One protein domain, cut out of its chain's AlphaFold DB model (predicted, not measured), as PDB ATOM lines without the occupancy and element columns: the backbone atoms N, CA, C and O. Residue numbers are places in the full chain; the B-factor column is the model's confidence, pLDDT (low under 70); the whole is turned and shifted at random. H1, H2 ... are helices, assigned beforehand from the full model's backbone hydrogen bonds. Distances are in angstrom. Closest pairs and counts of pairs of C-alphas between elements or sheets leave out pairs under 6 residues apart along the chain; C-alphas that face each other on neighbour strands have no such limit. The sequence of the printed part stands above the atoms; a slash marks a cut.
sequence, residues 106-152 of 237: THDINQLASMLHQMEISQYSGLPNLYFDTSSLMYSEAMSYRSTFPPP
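Overview. This is residues 106 to 152 of the 237 residues of an uncharacterized protein of Trifolium pratense (UniProt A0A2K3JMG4). Two helices cross nearly at right angles, H2 lying over the first half of H1, and a long link loops back from the far end of H1 to the start of H2. The printed part has 47 residues with two named helices, H1 then H2, and no named strand; its class is all helix. It is compact, with a radius of gyration of the C-alphas of 10.6 A, and spans 29 by 26 by 15 A.

Along the chain. H1, residues 109 to 124, begins at C-alpha 109 (236.281, 235.240, 158.959) and is 22.4 A long. H2, residues 137 to 148, is 16.5 A long and ends at C-alpha 148 (243.575, 229.769, 166.929).

Arrangement. H1 touches H2 with residues 112 to 116 alone; the closest C-alphas, of Leu 112 and Ala 142, are 4.9 A apart. Their lines are about perpendicular, at 83 degrees. In H1 and H2 every O i to N i+4 pair is within hydrogen-bond range.

Size, cuts and confidence. The C-alphas farthest apart, of Thr 106 and Gly 126, are 30.2 A apart. The printed part has no cut. The link, residues 125 to 136, is long. Residues 128 to 129 have pLDDT under 70.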
ATOM      1  N   THR A 106     243.630 237.767 155.229       87.25
ATOM      2  CA  THR A 106     243.247 238.433 153.977       87.25
ATOM      3  C   THR A 106     241.804 238.124 153.576       87.25
ATOM      4  O   THR A 106     241.161 238.960 152.941       87.25
ATOM      5  N   HIS A 107     241.280 236.958 153.973       87.44
ATOM      6  CA  HIS A 107     239.889 236.559 153.755       87.44
ATOM      7  C   HIS A 107     238.994 236.904 154.952       87.44
ATOM      8  O   HIS A 107     239.443 236.976 156.097       87.44
ATOM      9  N   ASP A 108     237.694 237.073 154.688       90.62
ATOM     10  CA  ASP A 108     236.701 237.288 155.740       90.62
ATOM     11  C   ASP A 108     236.570 236.058 156.649       90.62
ATOM     12  O   ASP A 108     236.575 234.911 156.190       90.62
ATOM     13  N   ILE A 109     236.374 236.298 157.946       89.94
ATOM     14  CA  ILE A 109     236.281 235.240 158.959       89.94
ATOM     15  C   ILE A 109     235.131 234.280 158.641       89.94
ATOM     16  O   ILE A 109     235.290 233.069 158.795       89.94
ATOM     17  N   ASN A 110     233.994 234.774 158.136       90.56
ATOM     18  CA  ASN A 110     232.865 233.902 157.801       90.56
ATOM     19  C   ASN A 110     233.180 232.998 156.604       90.56
ATOM     20  O   ASN A 110     232.703 231.865 156.547       90.56
ATOM     21  N   GLN A 111     234.001 233.467 155.659       91.38
ATOM     22  CA  GLN A 111     234.446 232.651 154.528       91.38
ATOM     23  C   GLN A 111     235.377 231.530 154.994       91.38
ATOM     24  O   GLN A 111     235.191 230.376 154.599       91.38
ATOM     25  N   LEU A 112     236.325 231.848 155.882       91.44
ATOM     26  CA  LEU A 112     237.212 230.856 156.491       91.44
ATOM     27  C   LEU A 112     236.419 229.833 157.318       91.44
ATOM     28  O   LEU A 112     236.602 228.625 157.155       91.44
ATOM     29  N   ALA A 113     235.479 230.296 158.146       90.56
ATOM     30  CA  ALA A 113     234.618 229.439 158.959       90.56
ATOM     31  C   ALA A 113     233.725 228.527 158.104       90.56
ATOM     32  O   ALA A 113     233.608 227.335 158.386       90.56
ATOM     33  N   SER A 114     233.141 229.051 157.024       90.44
ATOM     34  CA  SER A 114     232.324 228.267 156.093       90.44
ATOM     35  C   SER A 114     233.130 227.162 155.406       90.44
ATOM     36  O   SER A 114     232.660 226.028 155.290       90.44
ATOM     37  N   MET A 115     234.365 227.457 154.990       90.69
ATOM     38  CA  MET A 115     235.254 226.459 154.395       90.69
ATOM     39  C   MET A 115     235.610 225.347 155.390       90.69
ATOM     40  O   MET A 115     235.532 224.168 155.044       90.69
ATOM     41  N   LEU A 116     235.963 225.708 156.627       91.19
ATOM     42  CA  LEU A 116     236.244 224.734 157.684       91.19
ATOM     43  C   LEU A 116     235.026 223.863 157.990       91.19
ATOM     44  O   LEU A 116     235.153 222.646 158.082       91.19
ATOM     45  N   HIS A 117     233.846 224.468 158.075       90.12
ATOM     46  CA  HIS A 117     232.606 223.748 158.330       90.12
ATOM     47  C   HIS A 117     232.301 222.713 157.238       90.12
ATOM     48  O   HIS A 117     231.978 221.562 157.534       90.12
ATOM     49  N   GLN A 118     232.462 223.089 155.966       89.88
ATOM     50  CA  GLN A 118     232.301 222.161 154.842       89.88
ATOM     51  C   GLN A 118     233.319 221.020 154.894       89.88
ATOM     52  O   GLN A 118     232.970 219.859 154.660       89.88
ATOM     53  N   MET A 119     234.568 221.334 155.242       88.94
ATOM     54  CA  MET A 119     235.617 220.336 155.425       88.94
ATOM     55  C   MET A 119     235.244 219.340 156.528       88.94
ATOM     56  O   MET A 119     235.313 218.134 156.306       88.94
ATOM     57  N   GLU A 120     234.777 219.813 157.679       88.12
ATOM     58  CA  GLU A 120     234.373 218.951 158.789       88.12
ATOM     59  C   GLU A 120     233.181 218.066 158.421       88.12
ATOM     60  O   GLU A 120     233.261 216.849 158.586       88.12
ATOM     61  N   ILE A 121     232.113 218.628 157.841       87.81
ATOM     62  CA  ILE A 121     230.952 217.841 157.396       87.81
ATOM     63  C   ILE A 121     231.381 216.747 156.422       87.81
ATOM     64  O   ILE A 121     230.908 215.615 156.522       87.81
ATOM     65  N   SER A 122     232.273 217.065 155.485       87.06
ATOM     66  CA  SER A 122     232.732 216.088 154.502       87.06
ATOM     67  C   SER A 122     233.506 214.932 155.122       87.06
ATOM     68  O   SER A 122     233.251 213.777 154.772       87.06
ATOM     69  N   GLN A 123     234.380 215.233 156.088       84.12
ATOM     70  CA  GLN A 123     235.127 214.235 156.846       84.12
ATOM     71  C   GLN A 123     234.173 213.352 157.654       84.12
ATOM     72  O   GLN A 123     234.251 212.128 157.561       84.12
ATOM     73  N   TYR A 124     233.223 213.959 158.373       83.94
ATOM     74  CA  TYR A 124     232.211 213.230 159.144       83.94
ATOM     75  C   TYR A 124     231.302 212.366 158.269       83.94
ATOM     76  O   TYR A 124     230.903 211.276 158.670       83.94
ATOM     77  N   SER A 125     230.982 212.837 157.066       83.56
ATOM     78  CA  SER A 125     230.107 212.131 156.129       83.56
ATOM     79  C   SER A 125     230.842 211.064 155.311       83.56
ATOM     80  O   SER A 125     230.203 210.354 154.536       83.56
ATOM     81  N   GLY A 126     232.170 210.955 155.446       83.06
ATOM     82  CA  GLY A 126     232.993 210.040 154.655       83.06
ATOM     83  C   GLY A 126     232.924 210.319 153.152       83.06
ATOM     84  O   GLY A 126     233.064 209.391 152.356       83.06
ATOM     85  N   LEU A 127     232.660 211.569 152.752       80.94
ATOM     86  CA  LEU A 127     232.535 211.939 151.344       80.94
ATOM     87  C   LEU A 127     233.931 211.937 150.697       80.94
ATOM     88  O   LEU A 127     234.770 212.754 151.074       80.94
ATOM     89  N   PRO A 128     234.200 211.060 149.711       67.25
ATOM     90  CA  PRO A 128     235.550 210.864 149.178       67.25
ATOM     91  C   PRO A 128     236.028 211.987 148.240       67.25
ATOM     92  O   PRO A 128     237.202 212.016 147.891       67.25
ATOM     93  N   ASN A 129     235.147 212.907 147.829       60.66
ATOM     94  CA  ASN A 129     235.392 213.828 146.713       60.66
ATOM     95  C   ASN A 129     235.208 215.305 147.097       60.66
ATOM     96  O   ASN A 129     234.402 216.003 146.481       60.66
ATOM     97  N   LEU A 130     235.944 215.803 148.094       70.44
ATOM     98  CA  LEU A 130     236.143 217.250 148.230       70.44
ATOM     99  C   LEU A 130     237.565 217.618 147.826       70.44
ATOM    100  O   LEU A 130     238.538 217.278 148.495       70.44
ATOM    101  N   TYR A 131     237.664 218.339 146.714       79.00
ATOM    102  CA  TYR A 131     238.915 218.891 146.218       79.00
ATOM    103  C   TYR A 131     239.113 220.277 146.828       79.00
ATOM    104  O   TYR A 131     238.777 221.292 146.223       79.00
ATOM    105  N   PHE A 132     239.626 220.316 148.057       83.12
ATOM    106  CA  PHE A 132     240.150 221.559 148.611       83.12
ATOM    107  C   PHE A 132     241.551 221.799 148.057       83.12
ATOM    108  O   PHE A 132     242.409 220.916 148.105       83.12
ATOM    109  N   ASP A 133     241.795 223.002 147.547       87.06
ATOM    110  CA  ASP A 133     243.134 223.399 147.136       87.06
ATOM    111  C   ASP A 133     243.998 223.682 148.371       87.06
ATOM    112  O   ASP A 133     243.972 224.771 148.940       87.06
ATOM    113  N   THR A 134     244.775 222.678 148.780       87.38
ATOM    114  CA  THR A 134     245.695 222.775 149.924       87.38
ATOM    115  C   THR A 134     246.839 223.775 149.721       87.38
ATOM    116  O   THR A 134     247.508 224.128 150.691       87.38
ATOM    117  N   SER A 135     247.066 224.241 148.485       90.38
ATOM    118  CA  SER A 135     248.077 225.254 148.160       90.38
ATOM    119  C   SER A 135     247.538 226.687 148.181       90.38
ATOM    120  O   SER A 135     248.319 227.639 148.156       90.38
ATOM    121  N   SER A 136     246.215 226.854 148.260       90.88
ATOM    122  CA  SER A 136     245.569 228.163 148.283       90.88
ATOM    123  C   SER A 136     245.821 228.905 149.595       90.88
ATOM    124  O   SER A 136     245.807 228.322 150.685       90.88
ATOM    125  N   LEU A 137     245.954 230.231 149.498       90.88
ATOM    126  CA  LEU A 137     246.049 231.115 150.657       90.88
ATOM    127  C   LEU A 137     244.833 230.951 151.581       90.88
ATOM    128  O   LEU A 137     245.006 230.859 152.793       90.88
ATOM    129  N   MET A 138     243.631 230.797 151.012       88.75
ATOM    130  CA  MET A 138     242.394 230.580 151.770       88.75
ATOM    131  C   MET A 138     242.469 229.314 152.634       88.75
ATOM    132  O   MET A 138     242.041 229.330 153.784       88.75
ATOM    133  N   TYR A 139     243.062 228.232 152.116       91.00
ATOM    134  CA  TYR A 139     243.252 226.996 152.878       91.00
ATOM    135  C   TYR A 139     244.232 227.204 154.031       91.00
ATOM    136  O   TYR A 139     243.940 226.820 155.163       91.00
ATOM    137  N   SER A 140     245.376 227.842 153.767       91.69
ATOM    138  CA  SER A 140     246.360 228.116 154.819       91.69
ATOM    139  C   SER A 140     245.798 229.022 155.917       91.69
ATOM    140  O   SER A 140     245.945 228.704 157.095       91.69
ATOM    141  N   GLU A 141     245.066 230.078 155.548       93.25
ATOM    142  CA  GLU A 141     244.420 230.983 156.498       93.25
ATOM    143  C   GLU A 141     243.304 230.291 157.277       93.25
ATOM    144  O   GLU A 141     243.222 230.462 158.491       93.25
ATOM    145  N   ALA A 142     242.494 229.449 156.628       91.75
ATOM    146  CA  ALA A 142     241.475 228.652 157.304       91.75
ATOM    147  C   ALA A 142     242.109 227.702 158.333       91.75
ATOM    148  O   ALA A 142     241.634 227.599 159.464       91.75
ATOM    149  N   MET A 143     243.221 227.049 157.990       91.50
ATOM    150  CA  MET A 143     243.945 226.185 158.926       91.50
ATOM    151  C   MET A 143     244.585 226.976 160.075       91.50
ATOM    152  O   MET A 143     244.538 226.527 161.223       91.50
ATOM    153  N   SER A 144     245.121 228.170 159.812       91.75
ATOM    154  CA  SER A 144     245.608 229.077 160.860       91.75
ATOM    155  C   SER A 144     244.475 229.564 161.769       91.75
ATOM    156  O   SER A 144     244.629 229.562 162.994       91.75
ATOM    157  N   TYR A 145     243.315 229.903 161.210       91.94
ATOM    158  CA  TYR A 145     242.119 230.261 161.971       91.94
ATOM    159  C   TYR A 145     241.675 229.106 162.877       91.94
ATOM    160  O   TYR A 145     241.515 229.292 164.084       91.94
ATOM    161  N   ARG A 146     241.611 227.879 162.342       91.06
ATOM    162  CA  ARG A 146     241.317 226.661 163.117       91.06
ATOM    163  C   ARG A 146     242.316 226.416 164.247       91.06
ATOM    164  O   ARG A 146     241.923 225.951 165.308       91.06
ATOM    165  N   SER A 147     243.603 226.698 164.039       89.62
ATOM    166  CA  SER A 147     244.603 226.544 165.107       89.62
ATOM    167  C   SER A 147     244.416 227.544 166.249       89.62
ATOM    168  O   SER A 147     244.726 227.227 167.393       89.62
ATOM    169  N   THR A 148     243.871 228.724 165.940       90.50
ATOM    170  CA  THR A 148     243.575 229.769 166.929       90.50
ATOM    171  C   THR A 148     242.306 229.430 167.712       90.50
ATOM    172  O   THR A 148     242.249 229.635 168.922       90.50
ATOM    173  N   PHE A 149     241.313 228.855 167.031       87.25
ATOM    174  CA  PHE A 149     240.034 228.436 167.601       87.25
ATOM    175  C   PHE A 149     239.793 226.944 167.319       87.25
ATOM    176  O   PHE A 149     239.063 226.604 166.384       87.25
ATOM    177  N   PRO A 150     240.431 226.035 168.083       86.56
ATOM    178  CA  PRO A 150     240.285 224.606 167.849       86.56
ATOM    179  C   PRO A 150     238.832 224.166 168.078       86.56
ATOM    180  O   PRO A 150     238.190 224.646 169.019       86.56
ATOM    181  N   PRO A 151     238.302 223.241 167.254       84.81
ATOM    182  CA  PRO A 151     236.954 222.735 167.449       84.81
ATOM    183  C   PRO A 151     236.837 222.055 168.822       84.81
ATOM    184  O   PRO A 151     237.794 221.404 169.265       84.81
ATOM    185  N   PRO A 152     235.679 222.171 169.494       88.50
ATOM    186  CA  PRO A 152     235.448 221.504 170.764       88.50
ATOM    187  C   PRO A 152     235.682 219.998 170.634       88.50
ATOM    188  O   PRO A 152     235.206 219.348 169.704       88.50
TER     189      PRO A 152